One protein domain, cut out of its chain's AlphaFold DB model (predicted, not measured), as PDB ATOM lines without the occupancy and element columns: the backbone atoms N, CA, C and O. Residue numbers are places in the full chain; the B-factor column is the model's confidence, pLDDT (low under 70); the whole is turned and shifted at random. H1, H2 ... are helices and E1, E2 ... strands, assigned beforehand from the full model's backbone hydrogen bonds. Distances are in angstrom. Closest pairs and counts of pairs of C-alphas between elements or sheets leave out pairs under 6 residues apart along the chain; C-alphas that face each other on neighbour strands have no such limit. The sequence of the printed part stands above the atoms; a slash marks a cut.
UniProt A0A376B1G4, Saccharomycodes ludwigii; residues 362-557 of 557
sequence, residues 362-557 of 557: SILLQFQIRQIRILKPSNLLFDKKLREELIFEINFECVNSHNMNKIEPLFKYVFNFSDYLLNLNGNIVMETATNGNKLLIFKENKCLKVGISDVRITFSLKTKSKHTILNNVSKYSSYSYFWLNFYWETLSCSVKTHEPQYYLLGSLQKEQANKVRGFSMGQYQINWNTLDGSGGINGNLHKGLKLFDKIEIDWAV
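Overview. This is residues 362 to 557 of the 557 residues of a protein of Saccharomycodes ludwigii (UniProt A0A376B1G4). Two twisted sheets lie partly face to face as a sandwich with crossed strands, with H4 and H5 at one end and the short H1, H2 and H3 at the other. One sheet is branched, with E5, E6 and E10 beside E1, E4 beside E5 and E9 beside E10; the other runs E3, E2, E7, E8, and in both sheets neighbours are antiparallel. The printed part has 196 residues with five named helices and ten named strands, in the order E1 H1 E2 E3 H2 E4 E5 E6 E7 H3 E8 H4 H5 E9 E10, and its class is mixed. It is compact, with a radius of gyration of the C-alphas of 18.3 A and spans of 61 by 43 by 31 A.

Along the chain. E1, residues 366 to 375, begins at C-alpha 366 (9.664, 34.903, 16.575) and is 26.1 A long. H1 is residues 379 to 382. E2, residues 390 to 400, is 28.9 A long and bends by 52 degrees at residue 396; E3, residues 403 to 416, is 32.3 A long and bends by 55 degrees at residue 411. H2 is residues 417 to 420, E4 428 to 432, E5 438 to 442 and E6 446 to 449. E7, residues 454 to 463, is 28.7 A long. H3 is residues 473 to 476, E8 478 to 485, H4 486 to 492, H5 505 to 513 and E9 522 to 527. E10, residues 550 to 556, ends at C-alpha 556 (14.928, 29.303, 14.148).

Arrangement. E5 and E6 lie on one side of E1, with N 374 and O 440 at 2.8 A and N 367 and O 448 at 2.8 A. E10 lies on the other side, with N 373 and O 552 at 2.8 A. The hairpins E4 and E5, and E9 and E10, have N 429 and O 441 at 2.8 A and N 524 and O 553 at 2.9 A. The second sheet has N 394 and O 413 of the hairpin E2 and E3 at 2.9 A, N 395 and O 458 at 2.8 A, and N 457 and O 482 at 2.9 A. The sandwich, two sheets face to face, has facing parts 10.5 A centre to centre and strands at 45 degrees. H4 is on the branched sheet at a height of 7.5 A; H5 only grazes that sheet, and H1, H2 and H3 only graze the other. Every O i to N i+4 pair is within hydrogen-bond range in H4 and H5; H1, H2 and H3 are too short for one.

Size, cuts and confidence. The C-alphas of Ile 469 and Pro 500, the two farthest apart, are 62.1 A from each other. The printed part has no cut and ends at the chain's last residue, 557. The links H4 to H5 and E9 to E10 are long, with 12 and 22 residues. Mean pLDDT of the printed part is 80.4; residues 465 to 477 and 534 to 542 are among those under 70.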
ATOM      1  N   SER A 362       4.694  38.810  24.088       49.16
ATOM      2  CA  SER A 362       6.055  38.427  23.666       49.16
ATOM      3  C   SER A 362       6.458  39.163  22.388       49.16
ATOM      4  O   SER A 362       6.580  38.570  21.320       49.16
ATOM      5  N   ILE A 363       6.686  40.476  22.488       52.00
ATOM      6  CA  ILE A 363       7.149  41.311  21.361       52.00
ATOM      7  C   ILE A 363       8.519  40.864  20.801       52.00
ATOM      8  O   ILE A 363       8.880  41.249  19.690       52.00
ATOM      9  N   LEU A 364       9.256  40.012  21.524       57.59
ATOM     10  CA  LEU A 364      10.660  39.702  21.242       57.59
ATOM     11  C   LEU A 364      10.942  38.311  20.654       57.59
ATOM     12  O   LEU A 364      12.068  38.091  20.222       57.59
ATOM     13  N   LEU A 365       9.982  37.377  20.622       70.06
ATOM     14  CA  LEU A 365      10.254  35.996  20.191       70.06
ATOM     15  C   LEU A 365       9.468  35.638  18.926       70.06
ATOM     16  O   LEU A 365       8.263  35.899  18.822       70.06
ATOM     17  N   GLN A 366      10.171  35.093  17.932       85.81
ATOM     18  CA  GLN A 366       9.664  34.903  16.575       85.81
ATOM     19  C   GLN A 366      10.250  33.638  15.958       85.81
ATOM     20  O   GLN A 366      11.460  33.473  15.915       85.81
ATOM     21  N   PHE A 367       9.411  32.799  15.360       89.50
ATOM     22  CA  PHE A 367       9.908  31.730  14.507       89.50
ATOM     23  C   PHE A 367      10.347  32.321  13.165       89.50
ATOM     24  O   PHE A 367       9.524  32.757  12.357       89.50
ATOM     25  N   GLN A 368      11.649  32.357  12.919       91.19
ATOM     26  CA  GLN A 368      12.233  32.813  11.669       91.19
ATOM     27  C   GLN A 368      12.354  31.639  10.698       91.19
ATOM     28  O   GLN A 368      13.242  30.802  10.844       91.19
ATOM     29  N   ILE A 369      11.482  31.589   9.690       92.56
ATOM     30  CA  ILE A 369      11.577  30.636   8.581       92.56
ATOM     31  C   ILE A 369      12.863  30.932   7.818       92.56
ATOM     32  O   ILE A 369      13.029  32.027   7.284       92.56
ATOM     33  N   ARG A 370      13.784  29.970   7.800       89.94
ATOM     34  CA  ARG A 370      15.104  30.104   7.170       89.94
ATOM     35  C   ARG A 370      15.070  29.635   5.734       89.94
ATOM     36  O   ARG A 370      15.598  30.303   4.846       89.94
ATOM     37  N   GLN A 371      14.452  28.479   5.518       90.44
ATOM     38  CA  GLN A 371      14.308  27.921   4.188       90.44
ATOM     39  C   GLN A 371      13.132  26.958   4.074       90.44
ATOM     40  O   GLN A 371      12.728  26.304   5.037       90.44
ATOM     41  N   ILE A 372      12.626  26.847   2.850       93.31
ATOM     42  CA  ILE A 372      11.651  25.839   2.447       93.31
ATOM     43  C   ILE A 372      12.236  25.066   1.274       93.31
ATOM     44  O   ILE A 372      12.582  25.653   0.251       93.31
ATOM     45  N   ARG A 373      12.331  23.748   1.415       92.69
ATOM     46  CA  ARG A 373      12.868  22.833   0.409       92.69
ATOM     47  C   ARG A 373      11.751  21.956  -0.134       92.69
ATOM     48  O   ARG A 373      11.103  21.231   0.611       92.69
ATOM     49  N   ILE A 374      11.543  21.997  -1.442       93.31
ATOM     50  CA  ILE A 374      10.620  21.126  -2.166       93.31
ATOM     51  C   ILE A 374      11.433  20.056  -2.881       93.31
ATOM     52  O   ILE A 374      12.156  20.334  -3.840       93.31
ATOM     53  N   LEU A 375      11.294  18.822  -2.406       92.94
ATOM     54  CA  LEU A 375      12.011  17.662  -2.908       92.94
ATOM     55  C   LEU A 375      11.179  16.980  -3.989       92.94
ATOM     56  O   LEU A 375       9.994  16.686  -3.792       92.94
ATOM     57  N   LYS A 376      11.837  16.691  -5.118       92.06
ATOM     58  CA  LYS A 376      11.218  16.102  -6.311       92.06
ATOM     59  C   LYS A 376       9.957  16.880  -6.732       92.06
ATOM     60  O   LYS A 376       8.855  16.327  -6.725       92.06
ATOM     61  N   PRO A 377      10.098  18.181  -7.057       91.00
ATOM     62  CA  PRO A 377       9.014  18.957  -7.637       91.00
ATOM     63  C   PRO A 377       8.528  18.294  -8.931       91.00
ATOM     64  O   PRO A 377       9.319  17.737  -9.695       91.00
ATOM     65  N   SER A 378       7.224  18.365  -9.180       87.69
ATOM     66  CA  SER A 378       6.589  17.778 -10.357       87.69
ATOM     67  C   SER A 378       7.188  18.335 -11.646       87.69
ATOM     68  O   SER A 378       7.418  19.537 -11.764       87.69
ATOM     69  N   ASN A 379       7.378  17.478 -12.652       83.25
ATOM     70  CA  ASN A 379       7.866  17.906 -13.967       83.25
ATOM     71  C   ASN A 379       6.941  18.928 -14.642       83.25
ATOM     72  O   ASN A 379       7.420  19.733 -15.436       83.25
ATOM     73  N   LEU A 380       5.654  18.949 -14.269       79.31
ATOM     74  CA  LEU A 380       4.686  19.962 -14.701       79.31
ATOM     75  C   LEU A 380       5.167  21.386 -14.397       79.31
ATOM     76  O   LEU A 380       4.947  22.297 -15.188       79.31
ATOM     77  N   LEU A 381       5.864  21.560 -13.272       76.94
ATOM     78  CA  LEU A 381       6.426  22.837 -12.840       76.94
ATOM     79  C   LEU A 381       7.551  23.331 -13.768       76.94
ATOM     80  O   LEU A 381       7.996  24.461 -13.645       76.94
ATOM     81  N   PHE A 382       8.029  22.513 -14.707       76.38
ATOM     82  CA  PHE A 382       9.124  22.868 -15.614       76.38
ATOM     83  C   PHE A 382       8.746  22.723 -17.090       76.38
ATOM     84  O   PHE A 382       9.623  22.783 -17.955       76.38
ATOM     85  N   ASP A 383       7.462  22.519 -17.397       78.25
ATOM     86  CA  ASP A 383       6.997  22.408 -18.775       78.25
ATOM     87  C   ASP A 383       7.155  23.752 -19.505       78.25
ATOM     88  O   ASP A 383       6.644  24.788 -19.072       78.25
ATOM     89  N   LYS A 384       7.859  23.731 -20.645       74.50
ATOM     90  CA  LYS A 384       8.154  24.930 -21.441       74.50
ATOM     91  C   LYS A 384       6.901  25.668 -21.914       74.50
ATOM     92  O   LYS A 384       6.965  26.883 -22.047       74.50
ATOM     93  N   LYS A 385       5.795  24.962 -22.170       75.12
ATOM     94  CA  LYS A 385       4.538  25.559 -22.642       75.12
ATOM     95  C   LYS A 385       3.743  26.198 -21.507       75.12
ATOM     96  O   LYS A 385       3.034  27.165 -21.739       75.12
ATOM     97  N   LEU A 386       3.864  25.668 -20.288       73.12
ATOM     98  CA  LEU A 386       3.054  26.091 -19.139       73.12
ATOM     99  C   LEU A 386       3.763  27.099 -18.225       73.12
ATOM    100  O   LEU A 386       3.108  27.805 -17.459       73.12
ATOM    101  N   ARG A 387       5.095  27.195 -18.298       71.19
ATOM    102  CA  ARG A 387       5.918  28.044 -17.416       71.19
ATOM    103  C   ARG A 387       5.531  29.533 -17.438       71.19
ATOM    104  O   ARG A 387       5.651  30.219 -16.428       71.19
ATOM    105  N   GLU A 388       5.063  30.041 -18.575       74.50
ATOM    106  CA  GLU A 388       4.680  31.452 -18.710       74.50
ATOM    107  C   GLU A 388       3.278  31.721 -18.164       74.50
ATOM    108  O   GLU A 388       2.998  32.842 -17.747       74.50
ATOM    109  N   GLU A 389       2.442  30.687 -18.048       78.00
ATOM    110  CA  GLU A 389       1.037  30.801 -17.660       78.00
ATOM    111  C   GLU A 389       0.760  30.427 -16.206       78.00
ATOM    112  O   GLU A 389      -0.270  30.834 -15.673       78.00
ATOM    113  N   LEU A 390       1.639  29.662 -15.554       80.69
ATOM    114  CA  LEU A 390       1.415  29.153 -14.202       80.69
ATOM    115  C   LEU A 390       2.190  29.932 -13.132       80.69
ATOM    116  O   LEU A 390       3.271  30.468 -13.366       80.69
ATOM    117  N   ILE A 391       1.626  29.957 -11.927       85.69
ATOM    118  CA  ILE A 391       2.257  30.433 -10.697       85.69
ATOM    119  C   ILE A 391       2.101  29.341  -9.650       85.69
ATOM    120  O   ILE A 391       0.985  28.882  -9.387       85.69
ATOM    121  N   PHE A 392       3.210  28.973  -9.020       88.88
ATOM    122  CA  PHE A 392       3.190  28.154  -7.820       88.88
ATOM    123  C   PHE A 392       3.350  29.040  -6.582       88.88
ATOM    124  O   PHE A 392       4.285  29.832  -6.491       88.88
ATOM    125  N   GLU A 393       2.422  28.921  -5.635       91.81
ATOM    126  CA  GLU A 393       2.433  29.690  -4.390       91.81
ATOM    127  C   GLU A 393       2.471  28.764  -3.173       91.81
ATOM    128  O   GLU A 393       1.720  27.783  -3.103       91.81
ATOM    129  N   ILE A 394       3.290  29.145  -2.192       94.69
ATOM    130  CA  ILE A 394       3.283  28.605  -0.831       94.69
ATOM    131  C   ILE A 394       2.786  29.718   0.085       94.69
ATOM    132  O   ILE A 394       3.467  30.729   0.249       94.69
ATOM    133  N   ASN A 395       1.606  29.556   0.670       95.00
ATOM    134  CA  ASN A 395       0.994  30.563   1.531       95.00
ATOM    135  C   ASN A 395       1.065  30.106   2.987       95.00
ATOM    136  O   ASN A 395       0.669  28.982   3.290       95.00
ATOM    137  N   PHE A 396       1.552  30.980   3.861       96.19
ATOM    138  CA  PHE A 396       1.497  30.827   5.309       96.19
ATOM    139  C   PHE A 396       0.335  31.662   5.813       96.19
ATOM    140  O   PHE A 396       0.220  32.845   5.487       96.19
ATOM    141  N   GLU A 397      -0.548  31.038   6.570       95.50
ATOM    142  CA  GLU A 397      -1.826  31.615   6.945       95.50
ATOM    143  C   GLU A 397      -2.185  31.207   8.380       95.50
ATOM    144  O   GLU A 397      -1.753  30.157   8.852       95.50
ATOM    145  N   CYS A 398      -2.998  31.989   9.081       93.75
ATOM    146  CA  CYS A 398      -3.516  31.640  10.407       93.75
ATOM    147  C   CYS A 398      -5.038  31.800  10.475       93.75
ATOM    148  O   CYS A 398      -5.665  32.376   9.586       93.75
ATOM    149  N   VAL A 399      -5.655  31.274  11.533       91.44
ATOM    150  CA  VAL A 399      -7.068  31.556  11.820       91.44
ATOM    151  C   VAL A 399      -7.204  32.997  12.310       91.44
ATOM    152  O   VAL A 399      -6.457  33.418  13.190       91.44
ATOM    153  N   ASN A 400      -8.186  33.731  11.784       89.50
ATOM    154  CA  ASN A 400      -8.521  35.065  12.275       89.50
ATOM    155  C   ASN A 400      -9.035  34.974  13.723       89.50
ATOM    156  O   ASN A 400     -10.021  34.284  13.999       89.50
ATOM    157  N   SER A 401      -8.405  35.710  14.640       82.56
ATOM    158  CA  SER A 401      -8.724  35.680  16.077       82.56
ATOM    159  C   SER A 401     -10.136  36.175  16.421       82.56
ATOM    160  O   SER A 401     -10.719  35.743  17.412       82.56
ATOM    161  N   HIS A 402     -10.715  37.040  15.589       84.75
ATOM    162  CA  HIS A 402     -12.060  37.599  15.751       84.75
ATOM    163  C   HIS A 402     -13.133  36.773  15.024       84.75
ATOM    164  O   HIS A 402     -14.327  36.912  15.290       84.75
ATOM    165  N   ASN A 403     -12.733  35.925  14.074       87.31
ATOM    166  CA  ASN A 403     -13.624  35.118  13.257       87.31
ATOM    167  C   ASN A 403     -12.973  33.778  12.905       87.31
ATOM    168  O   ASN A 403     -12.322  33.632  11.872       87.31
ATOM    169  N   MET A 404     -13.274  32.762  13.710       85.75
ATOM    170  CA  MET A 404     -12.734  31.401  13.583       85.75
ATOM    171  C   MET A 404     -13.115  30.659  12.282       85.75
ATOM    172  O   MET A 404     -12.700  29.516  12.077       85.75
ATOM    173  N   ASN A 405     -13.922  31.271  11.405       87.56
ATOM    174  CA  ASN A 405     -14.242  30.765  10.067       87.56
ATOM    175  C   ASN A 405     -13.420  31.435   8.949       87.56
ATOM    176  O   ASN A 405     -13.576  31.091   7.779       87.56
ATOM    177  N   LYS A 406     -12.593  32.431   9.279       90.00
ATOM    178  CA  LYS A 406     -11.752  33.148   8.322       90.00
ATOM    179  C   LYS A 406     -10.288  32.816   8.543       90.00
ATOM    180  O   LYS A 406      -9.843  32.555   9.657       90.00
ATOM    181  N   ILE A 407      -9.558  32.852   7.439       91.12
ATOM    182  CA  ILE A 407      -8.119  32.654   7.401       91.12
ATOM    183  C   ILE A 407      -7.473  33.975   7.002       91.12
ATOM    184  O   ILE A 407      -7.947  34.638   6.078       91.12
ATOM    185  N   GLU A 408      -6.412  34.343   7.706       92.38
ATOM    186  CA  GLU A 408      -5.612  35.534   7.453       92.38
ATOM    187  C   GLU A 408      -4.259  35.145   6.854       92.38
ATOM    188  O   GLU A 408      -3.598  34.241   7.369       92.38
ATOM    189  N   PRO A 409      -3.830  35.801   5.763       94.12
ATOM    190  CA  PRO A 409      -2.506  35.576   5.208       94.12
ATOM    191  C   PRO A 409      -1.440  36.191   6.122       94.12
ATOM    192  O   PRO A 409      -1.573  37.329   6.565       94.12
ATOM    193  N   LEU A 410      -0.355  35.455   6.350       93.06
ATOM    194  CA  LEU A 410       0.826  35.931   7.074       93.06
ATOM    195  C   LEU A 410       1.888  36.410   6.086       93.06
ATOM    196  O   LEU A 410       2.299  37.566   6.094       93.06
ATOM    197  N   PHE A 411       2.306  35.516   5.195       93.50
ATOM    198  CA  PHE A 411       3.185  35.802   4.067       93.50
ATOM    199  C   PHE A 411       3.074  34.680   3.039       93.50
ATOM    200  O   PHE A 411       2.480  33.630   3.291       93.50
ATOM    201  N   LYS A 412       3.661  34.888   1.863       92.25
ATOM    202  CA  LYS A 412       3.706  33.872   0.817       92.25
ATOM    203  C   LYS A 412       5.031  33.872   0.079       92.25
ATOM    204  O   LYS A 412       5.664  34.917  -0.060       92.25
ATOM    205  N   TYR A 413       5.381  32.707  -0.443       90.38
ATOM    206  CA  TYR A 413       6.425  32.528  -1.436       90.38
ATOM    207  C   TYR A 413       5.758  32.324  -2.789       90.38
ATOM    208  O   TYR A 413       4.842  31.509  -2.920       90.38
ATOM    209  N   VAL A 414       6.207  33.078  -3.787       88.25
ATOM    210  CA  VAL A 414       5.686  33.009  -5.151       88.25
ATOM    211  C   VAL A 414       6.813  32.547  -6.053       88.25
ATOM    212  O   VAL A 414       7.849  33.197  -6.140       88.25
ATOM    213  N   PHE A 415       6.605  31.424  -6.728       85.81
ATOM    214  CA  PHE A 415       7.509  30.941  -7.753       85.81
ATOM    215  C   PHE A 415       6.892  31.174  -9.126       85.81
ATOM    216  O   PHE A 415       5.899  30.547  -9.509       85.81
ATOM    217  N   ASN A 416       7.504  32.103  -9.851       80.12
ATOM    218  CA  ASN A 416       7.230  32.351 -11.252       80.12
ATOM    219  C   ASN A 416       8.281  31.622 -12.095       80.12
ATOM    220  O   ASN A 416       9.471  31.927 -12.040       80.12
ATOM    221  N   PHE A 417       7.824  30.655 -12.886       75.81
ATOM    222  CA  PHE A 417       8.703  29.787 -13.665       75.81
ATOM    223  C   PHE A 417       9.452  30.520 -14.785       75.81
ATOM    224  O   PHE A 417      10.519  30.066 -15.195       75.81
ATOM    225  N   SER A 418       8.924  31.647 -15.273       69.00
ATOM    226  CA  SER A 418       9.603  32.494 -16.263       69.00
ATOM    227  C   SER A 418      10.852  33.164 -15.682       69.00
ATOM    228  O   SER A 418      11.881  33.227 -16.350       69.00
ATOM    229  N   ASP A 419      10.784  33.601 -14.422       66.88
ATOM    230  CA  ASP A 419      11.842  34.385 -13.767       66.88
ATOM    231  C   ASP A 419      13.054  33.518 -13.396       66.88
ATOM    232  O   ASP A 419      14.173  34.017 -13.273       66.88
ATOM    233  N   TYR A 420      12.841  32.203 -13.265       63.84
ATOM    234  CA  TYR A 420      13.891  31.220 -13.007       63.84
ATOM    235  C   TYR A 420      14.973  31.216 -14.095       63.84
ATOM    236  O   TYR A 420      16.157  31.238 -13.784       63.84
ATOM    237  N   LEU A 421      14.582  31.225 -15.375       59.12
ATOM    238  CA  LEU A 421      15.545  31.173 -16.485       59.12
ATOM    239  C   LEU A 421      16.395  32.441 -16.595       59.12
ATOM    240  O   LEU A 421      17.468  32.410 -17.190       59.12
ATOM    241  N   LEU A 422      15.909  33.543 -16.029       58.03
ATOM    242  CA  LEU A 422      16.561  34.842 -16.081       58.03
ATOM    243  C   LEU A 422      17.453  35.100 -14.851       58.03
ATOM    244  O   LEU A 422      18.037  36.174 -14.757       58.03
ATOM    245  N   ASN A 423      17.565  34.144 -13.910       57.97
ATOM    246  CA  ASN A 423      18.280  34.304 -12.632       57.97
ATOM    247  C   ASN A 423      17.847  35.553 -11.832       57.97
ATOM    248  O   ASN A 423      18.623  36.108 -11.058       57.97
ATOM    249  N   LEU A 424      16.596  36.002 -11.991       55.50
ATOM    250  CA  LEU A 424      16.133  37.270 -11.407       55.50
ATOM    251  C   LEU A 424      15.748  37.160  -9.923       55.50
ATOM    252  O   LEU A 424      15.622  38.178  -9.248       55.50
ATOM    253  N   ASN A 425      15.586  35.942  -9.396       60.47
ATOM    254  CA  ASN A 425      15.142  35.691  -8.023       60.47
ATOM    255  C   ASN A 425      16.258  35.064  -7.176       60.47
ATOM    256  O   ASN A 425      16.268  33.855  -6.961       60.47
ATOM    257  N   GLY A 426      17.165  35.883  -6.631       64.75
ATOM    258  CA  GLY A 426      18.286  35.417  -5.792       64.75
ATOM    259  C   GLY A 426      17.886  34.633  -4.527       64.75
ATOM    260  O   GLY A 426      18.698  33.894  -3.979       64.75
ATOM    261  N   ASN A 427      16.626  34.735  -4.092       77.31
ATOM    262  CA  ASN A 427      16.091  34.020  -2.927       77.31
ATOM    263  C   ASN A 427      15.541  32.623  -3.262       77.31
ATOM    264  O   ASN A 427      15.146  31.894  -2.354       77.31
ATOM    265  N   ILE A 428      15.465  32.241  -4.541       80.88
ATOM    266  CA  ILE A 428      14.963  30.933  -4.969       80.88
ATOM    267  C   ILE A 428      16.074  30.204  -5.716       80.88
ATOM    268  O   ILE A 428      16.519  30.644  -6.769       80.88
ATOM    269  N   VAL A 429      16.505  29.066  -5.180       82.44
ATOM    270  CA  VAL A 429      17.586  28.255  -5.740       82.44
ATOM    271  C   VAL A 429      17.016  26.934  -6.235       82.44
ATOM    272  O   VAL A 429      16.298  26.252  -5.508       82.44
ATOM    273  N   MET A 430      17.348  26.561  -7.469       79.44
ATOM    274  CA  MET A 430      17.119  25.212  -7.978       79.44
ATOM    275  C   MET A 430      18.429  24.448  -7.972       79.44
ATOM    276  O   MET A 430      19.405  24.872  -8.583       79.44
ATOM    277  N   GLU A 431      18.425  23.290  -7.335       82.88
ATOM    278  CA  GLU A 431      19.551  22.368  -7.340       82.88
ATOM    279  C   GLU A 431      19.128  21.074  -8.035       82.88
ATOM    280  O   GLU A 431      17.970  20.647  -7.970       82.88
ATOM    281  N   THR A 432      20.066  20.447  -8.737       78.88
ATOM    282  CA  THR A 432      19.879  19.093  -9.262       78.88
ATOM    283  C   THR A 432      20.812  18.190  -8.481       78.88
ATOM    284  O   THR A 432      22.029  18.347  -8.541       78.88
ATOM    285  N   ALA A 433      20.239  17.273  -7.708       72.69
ATOM    286  CA  ALA A 433      21.004  16.285  -6.971       72.69
ATOM    287  C   ALA A 433      21.759  15.363  -7.940       72.69
ATOM    288  O   ALA A 433      21.363  15.183  -9.092       72.69
ATOM    289  N   THR A 434      22.817  14.716  -7.452       69.00
ATOM    290  CA  THR A 434      23.667  13.796  -8.232       69.00
ATOM    291  C   THR A 434      22.895  12.645  -8.885       69.00
ATOM    292  O   THR A 434      23.311  12.120  -9.909       69.00
ATOM    293  N   ASN A 435      21.737  12.281  -8.331       73.94
ATOM    294  CA  ASN A 435      20.819  11.274  -8.869       73.94
ATOM    295  C   ASN A 435      19.786  11.834  -9.873       73.94
ATOM    296  O   ASN A 435      18.804  11.160 -10.177       73.94
ATOM    297  N   GLY A 436      19.957  13.074 -10.340       74.31
ATOM    298  CA  GLY A 436      19.067  13.751 -11.288       74.31
ATOM    299  C   GLY A 436      17.786  14.327 -10.677       74.31
ATOM    300  O   GLY A 436      17.007  14.970 -11.383       74.31
ATOM    301  N   ASN A 437      17.542  14.136  -9.374       80.88
ATOM    302  CA  ASN A 437      16.362  14.701  -8.727       80.88
ATOM    303  C   ASN A 437      16.492  16.215  -8.576       80.88
ATOM    304  O   ASN A 437      17.498  16.725  -8.087       80.88
ATOM    305  N   LYS A 438      15.425  16.929  -8.932       84.56
ATOM    306  CA  LYS A 438      15.331  18.374  -8.727       84.56
ATOM    307  C   LYS A 438      15.008  18.698  -7.266       84.56
ATOM    308  O   LYS A 438      14.250  17.981  -6.608       84.56
ATOM    309  N   LEU A 439      15.547  19.815  -6.801       87.81
ATOM    310  CA  LEU A 439      15.310  20.411  -5.496       87.81
ATOM    311  C   LEU A 439      15.034  21.903  -5.702       87.81
ATOM    312  O   LEU A 439      15.830  22.590  -6.331       87.81
ATOM    313  N   LEU A 440      13.902  22.387  -5.194       88.88
ATOM    314  CA  LEU A 440      13.536  23.806  -5.222       88.88
ATOM    315  C   LEU A 440      13.644  24.365  -3.802       88.88
ATOM    316  O   LEU A 440      12.983  23.861  -2.898       88.88
ATOM    317  N   ILE A 441      14.471  25.387  -3.602       89.00
ATOM    318  CA  ILE A 441      14.776  25.962  -2.292       89.00
ATOM    319  C   ILE A 441      14.361  27.429  -2.271       89.00
ATOM    320  O   ILE A 441      14.847  28.224  -3.065       89.00
ATOM    321  N   PHE A 442      13.519  27.802  -1.317       89.00
ATOM    322  CA  PHE A 442      13.197  29.190  -1.008       89.00
ATOM    323  C   PHE A 442      14.005  29.608   0.218       89.00
ATOM    324  O   PHE A 442      13.777  29.076   1.302       89.00
ATOM    325  N   LYS A 443      14.951  30.532   0.047       83.69
ATOM    326  CA  LYS A 443      15.833  31.087   1.084       83.69
ATOM    327  C   LYS A 443      15.412  32.530   1.355       83.69
ATOM    328  O   LYS A 443      16.015  33.471   0.853       83.69
ATOM    329  N   GLU A 444      14.334  32.709   2.111       80.19
ATOM    330  CA  GLU A 444      13.917  34.034   2.573       80.19
ATOM    331  C   GLU A 444      13.604  33.978   4.061       80.19
ATOM    332  O   GLU A 444      12.800  33.152   4.495       80.19
ATOM    333  N   ASN A 445      14.211  34.896   4.811       81.94
ATOM    334  CA  ASN A 445      13.982  35.064   6.237       81.94
ATOM    335  C   ASN A 445      12.626  35.748   6.470       81.94
ATOM    336  O   ASN A 445      12.541  36.976   6.499       81.94
ATOM    337  N   LYS A 446      11.563  34.957   6.638       87.00
ATOM    338  CA  LYS A 446      10.242  35.445   7.066       87.00
ATOM    339  C   LYS A 446      10.029  35.125   8.542       87.00
ATOM    340  O   LYS A 446      10.333  34.020   8.977       87.00
ATOM    341  N   CYS A 447       9.494  36.070   9.307       87.62
ATOM    342  CA  CYS A 447       9.265  35.888  10.738       87.62
ATOM    343  C   CYS A 447       7.786  35.644  11.053       87.62
ATOM    344  O   CYS A 447       6.908  36.354  10.563       87.62
ATOM    345  N   LEU A 448       7.524  34.672  11.921       85.62
ATOM    346  CA  LEU A 448       6.228  34.377  12.520       85.62
ATOM    347  C   LEU A 448       6.282  34.740  14.002       85.62
ATOM    348  O   LEU A 448       7.166  34.286  14.721       85.62
ATOM    349  N   LYS A 449       5.331  35.535  14.490       83.56
ATOM    350  CA  LYS A 449       5.228  35.811  15.931       83.56
ATOM    351  C   LYS A 449       4.788  34.548  16.672       83.56
ATOM    352  O   LYS A 449       3.939  33.818  16.169       83.56
ATOM    353  N   VAL A 450       5.287  34.330  17.887       77.50
ATOM    354  CA  VAL A 450       4.949  33.142  18.701       77.50
ATOM    355  C   VAL A 450       3.449  33.029  18.996       77.50
ATOM    356  O   VAL A 450       2.905  31.927  18.949       77.50
ATOM    357  N   GLY A 451       2.746  34.152  19.184       75.38
ATOM    358  CA  GLY A 451       1.279  34.169  19.316       75.38
ATOM    359  C   GLY A 451       0.520  33.656  18.078       75.38
ATOM    360  O   GLY A 451      -0.686  33.450  18.130       75.38
ATOM    361  N   ILE A 452       1.222  33.414  16.966       82.25
ATOM    362  CA  ILE A 452       0.715  32.820  15.725       82.25
ATOM    363  C   ILE A 452       1.426  31.478  15.492       82.25
ATOM    364  O   ILE A 452       2.012  31.222  14.442       82.25
ATOM    365  N   SER A 453       1.425  30.617  16.512       87.00
ATOM    366  CA  SER A 453       2.056  29.295  16.411       87.00
ATOM    367  C   SER A 453       1.262  28.338  15.522       87.00
ATOM    368  O   SER A 453       1.868  27.517  14.842       87.00
ATOM    369  N   ASP A 454      -0.071  28.447  15.510       94.69
ATOM    370  CA  ASP A 454      -0.973  27.632  14.691       94.69
ATOM    371  C   ASP A 454      -1.052  28.173  13.256       94.69
ATOM    372  O   ASP A 454      -1.755  29.148  12.975       94.69
ATOM    373  N   VAL A 455      -0.337  27.525  12.338       96.06
ATOM    374  CA  VAL A 455      -0.155  27.991  10.962       96.06
ATOM    375  C   VAL A 455      -0.665  26.956   9.969       96.06
ATOM    376  O   VAL A 455      -0.298  25.780  10.011       96.06
ATOM    377  N   ARG A 456      -1.482  27.413   9.020       96.50
ATOM    378  CA  ARG A 456      -1.831  26.680   7.808       96.50
ATOM    379  C   ARG A 456      -0.822  27.008   6.719       96.50
ATOM    380  O   ARG A 456      -0.613  28.174   6.392       96.50
ATOM    381  N   ILE A 457      -0.237  25.972   6.132       96.44
ATOM    382  CA  ILE A 457       0.666  26.100   4.991       96.44
ATOM    383  C   ILE A 457      -0.028  25.495   3.781       96.44
ATOM    384  O   ILE A 457      -0.335  24.302   3.763       96.44
ATOM    385  N   THR A 458      -0.292  26.335   2.785       95.19
ATOM    386  CA  THR A 458      -1.073  25.996   1.596       95.19
ATOM    387  C   THR A 458      -0.196  26.017   0.353       95.19
ATOM    388  O   THR A 458       0.502  26.995   0.096       95.19
ATOM    389  N   PHE A 459      -0.309  24.977  -0.467       93.50
ATOM    390  CA  PHE A 459       0.326  24.854  -1.774       93.50
ATOM    391  C   PHE A 459      -0.723  25.001  -2.857       93.50
ATOM    392  O   PHE A 459      -1.697  24.242  -2.891       93.50
ATOM    393  N   SER A 460      -0.512  25.955  -3.757       90.44
ATOM    394  CA  SER A 460      -1.428  26.161  -4.870       90.44
ATOM    395  C   SER A 460      -0.714  26.367  -6.192       90.44
ATOM    396  O   SER A 460       0.310  27.044  -6.250       90.44
ATOM    397  N   LEU A 461      -1.295  25.805  -7.250       87.56
ATOM    398  CA  LEU A 461      -0.913  26.062  -8.634       87.56
ATOM    399  C   LEU A 461      -2.055  26.834  -9.306       87.56
ATOM    400  O   LEU A 461      -3.183  26.339  -9.367       87.56
ATOM    401  N   LYS A 462      -1.772  28.064  -9.747       83.50
ATOM    402  CA  LYS A 462      -2.742  29.018 -10.314       83.50
ATOM    403  C   LYS A 462      -2.289  29.496 -11.694       83.50
ATOM    404  O   LYS A 462      -1.107  29.414 -12.006       83.50
ATOM    405  N   THR A 463      -3.206  30.035 -12.498       78.38
ATOM    406  CA  THR A 463      -2.884  30.675 -13.785       78.38
ATOM    407  C   THR A 463      -2.696  32.190 -13.651       78.38
ATOM    408  O   THR A 463      -3.368  32.832 -12.845       78.38
ATOM    409  N   LYS A 464      -1.802  32.775 -14.460       73.06
ATOM    410  CA  LYS A 464      -1.523  34.223 -14.522       73.06
ATOM    411  C   LYS A 464      -2.624  35.019 -15.221       73.06
ATOM    412  O   LYS A 464      -2.920  36.139 -14.819       73.06
ATOM    413  N   SER A 465      -3.223  34.456 -16.269       63.56
ATOM    414  CA  SER A 465      -4.247  35.125 -17.077       63.56
ATOM    415  C   SER A 465      -5.655  34.677 -16.680       63.56
ATOM    416  O   SER A 465      -5.915  33.484 -16.516       63.56
ATOM    417  N   LYS A 466      -6.575  35.647 -16.573       54.75
ATOM    418  CA  LYS A 466      -8.032  35.412 -16.537       54.75
ATOM    419  C   LYS A 466      -8.638  35.249 -17.942       54.75
ATOM    420  O   LYS A 466      -9.768  34.790 -18.047       54.75
ATOM    421  N   HIS A 467      -7.914  35.643 -18.995       48.06
ATOM    422  CA  HIS A 467      -8.422  35.782 -20.366       48.06
ATOM    423  C   HIS A 467      -8.044  34.645 -21.321       48.06
ATOM    424  O   HIS A 467      -8.475  34.659 -22.472       48.06
ATOM    425  N   THR A 468      -7.296  33.630 -20.885       44.84
ATOM    426  CA  THR A 468      -7.086  32.453 -21.732       44.84
ATOM    427  C   THR A 468      -8.315  31.553 -21.641       44.84
ATOM    428  O   THR A 468      -8.522  30.844 -20.655       44.84
ATOM    429  N   ILE A 469      -9.144  31.604 -22.684       44.44
ATOM    430  CA  ILE A 469     -10.194  30.630 -22.996       44.44
ATOM    431  C   ILE A 469      -9.510  29.270 -23.215       44.44
ATOM    432  O   ILE A 469      -9.233  28.855 -24.334       44.44
ATOM    433  N   LEU A 470      -9.169  28.582 -22.130       47.97
ATOM    434  CA  LEU A 470      -8.675  27.213 -22.155       47.97
ATOM    435  C   LEU A 470      -9.585  26.379 -21.261       47.97
ATOM    436  O   LEU A 470      -9.440  26.343 -20.039       47.97
ATOM    437  N   ASN A 471     -10.482  25.633 -21.907       47.94
ATOM    438  CA  ASN A 471     -11.427  24.668 -21.327       47.94
ATOM    439  C   ASN A 471     -10.772  23.542 -20.484       47.94
ATOM    440  O   ASN A 471     -11.458  22.641 -20.013       47.94
ATOM    441  N   ASN A 472      -9.450  23.575 -20.279       51.72
ATOM    442  CA  ASN A 472      -8.658  22.569 -19.575       51.72
ATOM    443  C   ASN A 472      -7.895  23.113 -18.350       51.72
ATOM    444  O   ASN A 472      -7.232  22.334 -17.678       51.72
ATOM    445  N   VAL A 473      -7.971  24.409 -18.023       49.03
ATOM    446  CA  VAL A 473      -7.191  25.015 -16.919       49.03
ATOM    447  C   VAL A 473      -7.582  24.474 -15.537       49.03
ATOM    448  O   VAL A 473      -6.720  24.287 -14.678       49.03
ATOM    449  N   SER A 474      -8.854  24.117 -15.336       55.25
ATOM    450  CA  SER A 474      -9.299  23.425 -14.119       55.25
ATOM    451  C   SER A 474      -8.558  22.097 -13.895       55.25
ATOM    452  O   SER A 474      -8.354  21.710 -12.744       55.25
ATOM    453  N   LYS A 475      -8.060  21.444 -14.962       56.56
ATOM    454  CA  LYS A 475      -7.271  20.201 -14.874       56.56
ATOM    455  C   LYS A 475      -5.924  20.392 -14.182       56.56
ATOM    456  O   LYS A 475      -5.423  19.437 -13.602       56.56
ATOM    457  N   TYR A 476      -5.349  21.596 -14.238       60.72
ATOM    458  CA  TYR A 476      -4.033  21.885 -13.660       60.72
ATOM    459  C   TYR A 476      -4.095  22.580 -12.303       60.72
ATOM    460  O   TYR A 476      -3.063  22.773 -11.664       60.72
ATOM    461  N   SER A 477      -5.294  22.930 -11.836       69.31
ATOM    462  CA  SER A 477      -5.451  23.505 -10.508       69.31
ATOM    463  C   SER A 477      -5.100  22.470  -9.443       69.31
ATOM    464  O   SER A 477      -5.539  21.318  -9.465       69.31
ATOM    465  N   SER A 478      -4.261  22.888  -8.507       83.44
ATOM    466  CA  SER A 478      -3.896  22.080  -7.357       83.44
ATOM    467  C   SER A 478      -4.003  22.933  -6.109       83.44
ATOM    468  O   SER A 478      -3.613  24.101  -6.122       83.44
ATOM    469  N   TYR A 479      -4.593  22.357  -5.069       88.44
ATOM    470  CA  TYR A 479      -4.808  23.003  -3.784       88.44
ATOM    471  C   TYR A 479      -4.703  21.939  -2.701       88.44
ATOM    472  O   TYR A 479      -5.562  21.066  -2.567       88.44
ATOM    473  N   SER A 480      -3.632  22.021  -1.932       92.56
ATOM    474  CA  SER A 480      -3.386  21.160  -0.782       92.56
ATOM    475  C   SER A 480      -2.830  22.009   0.346       92.56
ATOM    476  O   SER A 480      -2.280  23.084   0.111       92.56
ATOM    477  N   TYR A 481      -3.005  21.561   1.577       94.69
ATOM    478  CA  TYR A 481      -2.515  22.295   2.736       94.69
ATOM    479  C   TYR A 481      -2.229  21.341   3.882       94.69
ATOM    480  O   TYR A 481      -2.558  20.162   3.820       94.69
ATOM    481  N   PHE A 482      -1.622  21.844   4.942       96.00
ATOM    482  CA  PHE A 482      -1.603  21.181   6.239       96.00
ATOM    483  C   PHE A 482      -1.512  22.237   7.336       96.00
ATOM    484  O   PHE A 482      -1.189  23.396   7.068       96.00
ATOM    485  N   TRP A 483      -1.805  21.829   8.565       96.88
ATOM    486  CA  TRP A 483      -1.671  22.677   9.744       96.88
ATOM    487  C   TRP A 483      -0.517  22.221  10.620       96.88
ATOM    488  O   TRP A 483      -0.348  21.024  10.866       96.88
ATOM    489  N   LEU A 484       0.234  23.187  11.124       95.94
ATOM    490  CA  LEU A 484       1.390  22.990  11.979       95.94
ATOM    491  C   LEU A 484       1.286  23.905  13.195       95.94
ATOM    492  O   LEU A 484       0.776  25.017  13.073       95.94
ATOM    493  N   ASN A 485       1.807  23.466  14.340       95.88
ATOM    494  CA  ASN A 485       2.050  24.358  15.459       95.88
ATOM    495  C   ASN A 485       3.563  24.503  15.650       95.88
ATOM    496  O   ASN A 485       4.225  23.561  16.080       95.88
ATOM    497  N   PHE A 486       4.114  25.669  15.312       94.19
ATOM    498  CA  PHE A 486       5.565  25.881  15.309       94.19
ATOM    499  C   PHE A 486       6.208  25.685  16.684       94.19
ATOM    500  O   PHE A 486       7.324  25.173  16.757       94.19
ATOM    501  N   TYR A 487       5.517  26.030  17.773       93.94
ATOM    502  CA  TYR A 487       6.019  25.790  19.124       93.94
ATOM    503  C   TYR A 487       6.157  24.288  19.412       93.94
ATOM    504  O   TYR A 487       7.236  23.837  19.798       93.94
ATOM    505  N   TRP A 488       5.106  23.502  19.158       95.00
ATOM    506  CA  TRP A 488       5.122  22.056  19.408       95.00
ATOM    507  C   TRP A 488       6.133  21.312  18.534       95.00
ATOM    508  O   TRP A 488       6.836  20.418  19.009       95.00
ATOM    509  N   GLU A 489       6.279  21.714  17.276       94.88
ATOM    510  CA  GLU A 489       7.290  21.133  16.388       94.88
ATOM    511  C   GLU A 489       8.714  21.521  16.795       94.88
ATOM    512  O   GLU A 489       9.624  20.696  16.741       94.88
ATOM    513  N   THR A 490       8.916  22.753  17.272       92.38
ATOM    514  CA  THR A 490      10.206  23.184  17.836       92.38
ATOM    515  C   THR A 490      10.564  22.331  19.045       92.38
ATOM    516  O   THR A 490      11.679  21.822  19.132       92.38
ATOM    517  N   LEU A 491       9.609  22.143  19.954       91.44
ATOM    518  CA  LEU A 491       9.783  21.320  21.141       91.44
ATOM    519  C   LEU A 491      10.104  19.866  20.780       91.44
ATOM    520  O   LEU A 491      10.967  19.252  21.399       91.44
ATOM    521  N   SER A 492       9.456  19.335  19.744       90.38
ATOM    522  CA  SER A 492       9.704  17.985  19.222       90.38
ATOM    523  C   SER A 492      11.084  17.830  18.574       90.38
ATOM    524  O   SER A 492      11.599  16.719  18.480       90.38
ATOM    525  N   CYS A 493      11.704  18.933  18.147       89.62
ATOM    526  CA  CYS A 493      13.082  18.956  17.652       89.62
ATOM    527  C   CYS A 493      14.127  19.140  18.767       89.62
ATOM    528  O   CYS A 493      15.326  19.060  18.484       89.62
ATOM    529  N   SER A 494      13.706  19.409  20.009       87.69
ATOM    530  CA  SER A 494      14.623  19.621  21.131       87.69
ATOM    531  C   SER A 494      15.337  18.323  21.505       87.69
ATOM    532  O   SER A 494      14.713  17.279  21.680       87.69
ATOM    533  N   VAL A 495      16.657  18.390  21.685       82.94
ATOM    534  CA  VAL A 495      17.465  17.286  22.237       82.94
ATOM    535  C   VAL A 495      17.609  17.375  23.757       82.94
ATOM    536  O   VAL A 495      18.173  16.481  24.381       82.94
ATOM    537  N   LYS A 496      17.115  18.459  24.362       82.75
ATOM    538  CA  LYS A 496      17.207  18.745  25.797       82.75
ATOM    539  C   LYS A 496      15.971  18.285  26.568       82.75
ATOM    540  O   LYS A 496      15.712  18.796  27.646       82.75
ATOM    541  N   THR A 497      15.230  17.294  26.075       80.06
ATOM    542  CA  THR A 497      13.980  16.802  26.696       80.06
ATOM    543  C   THR A 497      14.123  16.325  28.148       80.06
ATOM    544  O   THR A 497      13.126  16.193  28.851       80.06
ATOM    545  N   HIS A 498      15.351  16.094  28.621       80.38
ATOM    546  CA  HIS A 498      15.660  15.756  30.011       80.38
ATOM    547  C   HIS A 498      15.917  16.972  30.926       80.38
ATOM    548  O   HIS A 498      15.982  16.808  32.143       80.38
ATOM    549  N   GLU A 499      16.074  18.186  30.386       85.25
ATOM    550  CA  GLU A 499      16.274  19.402  31.184       85.25
ATOM    551  C   GLU A 499      14.930  19.939  31.700       85.25
ATOM    552  O   GLU A 499      14.005  20.076  30.912       85.25
ATOM    553  N   PRO A 500      14.789  20.354  32.974       84.62
ATOM    554  CA  PRO A 500      13.495  20.772  33.531       84.62
ATOM    555  C   PRO A 500      12.806  21.943  32.818       84.62
ATOM    556  O   PRO A 500      11.605  22.106  32.955       84.62
ATOM    557  N   GLN A 501      13.556  22.777  32.096       88.38
ATOM    558  CA  GLN A 501      13.074  24.011  31.466       88.38
ATOM    559  C   GLN A 501      13.178  23.980  29.935       88.38
ATOM    560  O   GLN A 501      13.117  25.030  29.293       88.38
ATOM    561  N   TYR A 502      13.356  22.803  29.328       89.25
ATOM    562  CA  TYR A 502      13.555  22.663  27.878       89.25
ATOM    563  C   TYR A 502      12.373  23.159  27.039       89.25
ATOM    564  O   TYR A 502      12.555  23.557  25.897       89.25
ATOM    565  N   TYR A 503      11.172  23.172  27.615       90.44
ATOM    566  CA  TYR A 503       9.954  23.650  26.968       90.44
ATOM    567  C   TYR A 503       9.825  25.179  26.962       90.44
ATOM    568  O   TYR A 503       8.984  25.729  26.246       90.44
ATOM    569  N   LEU A 504      10.646  25.887  27.744       90.12
ATOM    570  CA  LEU A 504      10.666  27.344  27.742       90.12
ATOM    571  C   LEU A 504      11.338  27.858  26.473       90.12
ATOM    572  O   LEU A 504      12.390  27.374  26.053       90.12
ATOM    573  N   LEU A 505      10.764  28.910  25.895       86.06
ATOM    574  CA  LEU A 505      11.200  29.408  24.595       86.06
ATOM    575  C   LEU A 505      12.655  29.911  24.596       86.06
ATOM    576  O   LEU A 505      13.388  29.670  23.643       86.06
ATOM    577  N   GLY A 506      13.109  30.523  25.696       85.69
ATOM    578  CA  GLY A 506      14.509  30.933  25.853       85.69
ATOM    579  C   GLY A 506      15.492  29.757  25.915       85.69
ATOM    580  O   GLY A 506      16.624  29.879  25.448       85.69
ATOM    581  N   SER A 507      15.075  28.605  26.448       87.62
ATOM    582  CA  SER A 507      15.884  27.380  26.446       87.62
ATOM    583  C   SER A 507      15.979  26.794  25.038       87.62
ATOM    584  O   SER A 507      17.081  26.479  24.594       87.62
ATOM    585  N   LEU A 508      14.852  26.731  24.316       87.94
ATOM    586  CA  LEU A 508      14.797  26.295  22.915       87.94
ATOM    587  C   LEU A 508      15.660  27.188  22.013       87.94
ATOM    588  O   LEU A 508      16.433  26.688  21.200       87.94
ATOM    589  N   GLN A 509      15.600  28.509  22.204       86.56
ATOM    590  CA  GLN A 509      16.437  29.461  21.474       86.56
ATOM    591  C   GLN A 509      17.931  29.240  21.741       86.56
ATOM    592  O   GLN A 509      18.722  29.144  20.803       86.56
ATOM    593  N   LYS A 510      18.338  29.117  23.014       85.94
ATOM    594  CA  LYS A 510      19.737  28.827  23.380       85.94
ATOM    595  C   LYS A 510      20.209  27.492  22.808       85.94
ATOM    596  O   LYS A 510      21.350  27.378  22.368       85.94
ATOM    597  N   GLU A 511      19.344  26.482  22.816       85.69
ATOM    598  CA  GLU A 511      19.634  25.180  22.222       85.69
ATOM    599  C   GLU A 511      19.933  25.296  20.723       85.69
ATOM    600  O   GLU A 511      20.924  24.741  20.245       85.69
ATOM    601  N   GLN A 512      19.105  26.049  19.998       85.56
ATOM    602  CA  GLN A 512      19.273  26.283  18.567       85.56
ATOM    603  C   GLN A 512      20.494  27.163  18.253       85.56
ATOM    604  O   GLN A 512      21.192  26.914  17.276       85.56
ATOM    605  N   ALA A 513      20.830  28.143  19.095       80.06
ATOM    606  CA  ALA A 513      21.995  29.008  18.881       80.06
ATOM    607  C   ALA A 513      23.345  28.274  19.028       80.06
ATOM    608  O   ALA A 513      24.299  28.579  18.316       80.06
ATOM    609  N   ASN A 514      23.437  27.289  19.928       70.75
ATOM    610  CA  ASN A 514      24.708  26.653  20.303       70.75
ATOM    611  C   ASN A 514      25.178  25.519  19.366       70.75
ATOM    612  O   ASN A 514      26.260  24.964  19.562       70.75
ATOM    613  N   LYS A 515      24.399  25.133  18.347       64.56
ATOM    614  CA  LYS A 515      24.762  24.031  17.435       64.56
ATOM    615  C   LYS A 515      25.486  24.558  16.182       64.56
ATOM    616  O   LYS A 515      24.872  25.104  15.276       64.56
ATOM    617  N   VAL A 516      26.798  24.308  16.101       49.28
ATOM    618  CA  VAL A 516      27.718  24.782  15.035       49.28
ATOM    619  C   VAL A 516      27.752  23.873  13.779       49.28
ATOM    620  O   VAL A 516      28.477  24.147  12.829       49.28
ATOM    621  N   ARG A 517      26.969  22.782  13.700       46.34
ATOM    622  CA  ARG A 517      27.052  21.801  12.585       46.34
ATOM    623  C   ARG A 517      25.696  21.393  11.989       46.34
ATOM    624  O   ARG A 517      25.247  20.264  12.152       46.34
ATOM    625  N   GLY A 518      25.053  22.315  11.273       48.69
ATOM    626  CA  GLY A 518      24.080  22.008  10.205       48.69
ATOM    627  C   GLY A 518      22.653  21.586  10.593       48.69
ATOM    628  O   GLY A 518      21.774  21.669   9.744       48.69
ATOM    629  N   PHE A 519      22.386  21.198  11.845       52.16
ATOM    630  CA  PHE A 519      21.042  20.810  12.324       52.16
ATOM    631  C   PHE A 519      20.664  21.536  13.625       52.16
ATOM    632  O   PHE A 519      20.330  20.929  14.643       52.16
ATOM    633  N   SER A 520      20.785  22.862  13.601       54.28
ATOM    634  CA  SER A 520      20.515  23.771  14.721       54.28
ATOM    635  C   SER A 520      19.145  24.456  14.647       54.28
ATOM    636  O   SER A 520      18.864  25.378  15.402       54.28
ATOM    637  N   MET A 521      18.294  24.016  13.723       71.69
ATOM    638  CA  MET A 521      17.026  24.653  13.382       71.69
ATOM    639  C   MET A 521      15.870  23.701  13.682       71.69
ATOM    640  O   MET A 521      16.015  22.485  13.548       71.69
ATOM    641  N   GLY A 522      14.723  24.253  14.078       87.62
ATOM    642  CA  GLY A 522      13.474  23.506  14.039       87.62
ATOM    643  C   GLY A 522      13.243  23.042  12.605       87.62
ATOM    644  O   GLY A 522      13.442  23.817  11.668       87.62
ATOM    645  N   GLN A 523      12.907  21.767  12.433       90.94
ATOM    646  CA  GLN A 523      12.751  21.161  11.120       90.94
ATOM    647  C   GLN A 523      11.495  20.306  11.080       90.94
ATOM    648  O   GLN A 523      11.307  19.401  11.891       90.94
ATOM    649  N   TYR A 524      10.686  20.528  10.052       94.69
ATOM    650  CA  TYR A 524       9.506  19.724   9.783       94.69
ATOM    651  C   TYR A 524       9.551  19.183   8.363       94.69
ATOM    652  O   TYR A 524       9.909  19.897   7.425       94.69
ATOM    653  N   GLN A 525       9.173  17.918   8.200       94.88
ATOM    654  CA  GLN A 525       9.085  17.269   6.898       94.88
ATOM    655  C   GLN A 525       7.698  16.678   6.716       94.88
ATOM    656  O   GLN A 525       7.166  16.060   7.633       94.88
ATOM    657  N   ILE A 526       7.126  16.808   5.522       95.12
ATOM    658  CA  ILE A 526       5.835  16.190   5.216       95.12
ATOM    659  C   ILE A 526       5.762  15.746   3.760       95.12
ATOM    660  O   ILE A 526       6.220  16.430   2.844       95.12
ATOM    661  N   ASN A 527       5.182  14.566   3.547       95.19
ATOM    662  CA  ASN A 527       4.981  14.005   2.217       95.19
ATOM    663  C   ASN A 527       3.667  14.518   1.610       95.19
ATOM    664  O   ASN A 527       2.683  14.756   2.308       95.19
ATOM    665  N   TRP A 528       3.591  14.598   0.282       92.19
ATOM    666  CA  TRP A 528       2.361  14.990  -0.420       92.19
ATOM    667  C   TRP A 528       1.139  14.137  -0.030       92.19
ATOM    668  O   TRP A 528       0.017  14.619   0.164       92.19
ATOM    669  N   ASN A 529       1.359  12.832   0.142       89.75
ATOM    670  CA  ASN A 529       0.301  11.875   0.459       89.75
ATOM    671  C   ASN A 529      -0.306  12.087   1.855       89.75
ATOM    672  O   ASN A 529      -1.436  11.655   2.081       89.75
ATOM    673  N   THR A 530       0.371  12.815   2.745       90.56
ATOM    674  CA  THR A 530      -0.096  13.135   4.104       90.56
ATOM    675  C   THR A 530      -0.628  14.564   4.242       90.56
ATOM    676  O   THR A 530      -1.079  14.932   5.321       90.56
ATOM    677  N   LEU A 531      -0.610  15.369   3.170       92.19
ATOM    678  CA  LEU A 531      -1.262  16.684   3.155       92.19
ATOM    679  C   LEU A 531      -2.784  16.551   3.296       92.19
ATOM    680  O   LEU A 531      -3.368  15.525   2.949       92.19
ATOM    681  N   ASP A 532      -3.446  17.598   3.748       91.19
ATOM    682  CA  ASP A 532      -4.889  17.739   3.626       91.19
ATOM    683  C   ASP A 532      -5.257  18.218   2.208       91.19
ATOM    684  O   ASP A 532      -4.405  18.522   1.367       91.19
ATOM    685  N   GLY A 533      -6.554  18.287   1.928       82.00
ATOM    686  CA  GLY A 533      -7.090  18.796   0.666       82.00
ATOM    687  C   GLY A 533      -8.403  19.545   0.867       82.00
ATOM    688  O   GLY A 533      -8.891  19.699   1.993       82.00
ATOM    689  N   SER A 534      -8.996  20.010  -0.225       69.31
ATOM    690  CA  SER A 534     -10.328  20.608  -0.209       69.31
ATOM    691  C   SER A 534     -11.418  19.528  -0.211       69.31
ATOM    692  O   SER A 534     -11.187  18.381  -0.598       69.31
ATOM    693  N   GLY A 535     -12.594  19.884   0.314       57.44
ATOM    694  CA  GLY A 535     -13.697  18.971   0.622       57.44
ATOM    695  C   GLY A 535     -13.962  17.891  -0.431       57.44
ATOM    696  O   GLY A 535     -14.106  18.172  -1.618       57.44
ATOM    697  N   GLY A 536     -14.078  16.650   0.042       46.84
ATOM    698  CA  GLY A 536     -14.506  15.501  -0.747       46.84
ATOM    699  C   GLY A 536     -15.448  14.593   0.039       46.84
ATOM    700  O   GLY A 536     -15.703  14.784   1.234       46.84
ATOM    701  N   ILE A 537     -16.023  13.619  -0.659       40.56
ATOM    702  CA  ILE A 537     -17.065  12.740  -0.120       40.56
ATOM    703  C   ILE A 537     -16.438  11.787   0.917       40.56
ATOM    704  O   ILE A 537     -15.330  11.285   0.742       40.56
ATOM    705  N   ASN A 538     -17.129  11.553   2.037       43.59
ATOM    706  CA  ASN A 538     -16.725  10.637   3.120       43.59
ATOM    707  C   ASN A 538     -15.417  10.970   3.873       43.59
ATOM    708  O   ASN A 538     -14.974  10.189   4.719       43.59
ATOM    709  N   GLY A 539     -14.849  12.165   3.677       48.75
ATOM    710  CA  GLY A 539     -13.615  12.599   4.342       48.75
ATOM    711  C   GLY A 539     -12.333  12.298   3.562       48.75
ATOM    712  O   GLY A 539     -11.252  12.529   4.099       48.75
ATOM    713  N   ASN A 540     -12.446  11.832   2.313       51.75
ATOM    714  CA  ASN A 540     -11.334  11.827   1.366       51.75
ATOM    715  C   ASN A 540     -11.199  13.234   0.787       51.75
ATOM    716  O   ASN A 540     -12.006  13.646  -0.038       51.75
ATOM    717  N   LEU A 541     -10.217  13.989   1.268       61.75
ATOM    718  CA  LEU A 541      -9.955  15.344   0.794       61.75
ATOM    719  C   LEU A 541      -9.255  15.301  -0.575       61.75
ATOM    720  O   LEU A 541      -8.297  14.549  -0.763       61.75
ATOM    721  N   HIS A 542      -9.715  16.114  -1.528       66.94
ATOM    722  CA  HIS A 542      -9.110  16.225  -2.854       66.94
ATOM    723  C   HIS A 542      -7.947  17.220  -2.813       66.94
ATOM    724  O   HIS A 542      -8.117  18.374  -2.434       66.94
ATOM    725  N   LYS A 543      -6.750  16.770  -3.202       70.81
ATOM    726  CA  LYS A 543      -5.502  17.556  -3.124       70.81
ATOM    727  C   LYS A 543      -5.085  18.183  -4.462       70.81
ATOM    728  O   LYS A 543      -4.073  18.869  -4.529       70.81
ATOM    729  N   GLY A 544      -5.854  17.935  -5.525       77.44
ATOM    730  CA  GLY A 544      -5.494  18.293  -6.899       77.44
ATOM    731  C   GLY A 544      -4.280  17.514  -7.421       77.44
ATOM    732  O   GLY A 544      -3.958  16.436  -6.916       77.44
ATOM    733  N   LEU A 545      -3.618  18.046  -8.453       83.38
ATOM    734  CA  LEU A 545      -2.405  17.443  -9.019       83.38
ATOM    735  C   LEU A 545      -1.260  17.406  -8.005       83.38
ATOM    736  O   LEU A 545      -1.016  18.393  -7.312       83.38
ATOM    737  N   LYS A 546      -0.505  16.302  -7.985       89.38
ATOM    738  CA  LYS A 546       0.709  16.170  -7.174       89.38
ATOM    739  C   LYS A 546       1.772  17.168  -7.628       89.38
ATOM    740  O   LYS A 546       2.269  17.066  -8.749       89.38
ATOM    741  N   LEU A 547       2.122  18.114  -6.756       89.62
ATOM    742  CA  LEU A 547       3.100  19.164  -7.071       89.62
ATOM    743  C   LEU A 547       4.530  18.801  -6.667       89.62
ATOM    744  O   LEU A 547       5.471  19.345  -7.237       89.62
ATOM    745  N   PHE A 548       4.704  17.897  -5.707       93.00
ATOM    746  CA  PHE A 548       6.004  17.455  -5.196       93.00
ATOM    747  C   PHE A 548       5.868  16.126  -4.449       93.00
ATOM    748  O   PHE A 548       4.749  15.685  -4.181       93.00
ATOM    749  N   ASP A 549       6.984  15.488  -4.089       93.75
ATOM    750  CA  ASP A 549       6.963  14.291  -3.237       93.75
ATOM    751  C   ASP A 549       6.976  14.647  -1.751       93.75
ATOM    752  O   ASP A 549       6.150  14.138  -0.988       93.75
ATOM    753  N   LYS A 550       7.897  15.529  -1.352       94.75
ATOM    754  CA  LYS A 550       8.116  15.927   0.039       94.75
ATOM    755  C   LYS A 550       8.467  17.409   0.125       94.75
ATOM    756  O   LYS A 550       9.122  17.948  -0.766       94.75
ATOM    757  N   ILE A 551       8.059  18.043   1.216       95.19
ATOM    758  CA  ILE A 551       8.536  19.362   1.616       95.19
ATOM    759  C   ILE A 551       9.267  19.282   2.953       95.19
ATOM    760  O   ILE A 551       8.885  18.504   3.829       95.19
ATOM    761  N   GLU A 552      10.300  20.102   3.094       94.56
ATOM    762  CA  GLU A 552      11.037  20.319   4.332       94.56
ATOM    763  C   GLU A 552      11.035  21.819   4.643       94.56
ATOM    764  O   GLU A 552      11.250  22.649   3.758       94.56
ATOM    765  N   ILE A 553      10.746  22.168   5.891       94.38
ATOM    766  CA  ILE A 553      10.677  23.547   6.375       94.38
ATOM    767  C   ILE A 553      11.634  23.653   7.546       94.38
ATOM    768  O   ILE A 553      11.512  22.879   8.493       94.38
ATOM    769  N   ASP A 554      12.553  24.614   7.476       92.25
ATOM    770  CA  ASP A 554      13.531  24.873   8.527       92.25
ATOM    771  C   ASP A 554      13.319  26.281   9.108       92.25
ATOM    772  O   ASP A 554      13.144  27.254   8.362       92.25
ATOM    773  N   TRP A 555      13.349  26.407  10.434       92.38
ATOM    774  CA  TRP A 555      13.180  27.677  11.144       92.38
ATOM    775  C   TRP A 555      14.062  27.786  12.394       92.38
ATOM    776  O   TRP A 555      14.538  26.793  12.934       92.38
ATOM    777  N   ALA A 556      14.268  29.008  12.874       89.12
ATOM    778  CA  ALA A 556      14.928  29.303  14.148       89.12
ATOM    779  C   ALA A 556      13.970  30.052  15.091       89.12
ATOM    780  O   ALA A 556      13.026  30.669  14.607       89.12
ATOM    781  N   VAL A 557      14.202  29.977  16.402       87.38
ATOM    782  CA  VAL A 557      13.423  30.627  17.477       87.38
ATOM    783  C   VAL A 557      13.993  31.978  17.892       87.38
ATOM    784  O   VAL A 557      15.233  32.087  18.051       87.38
TER     785      VAL A 557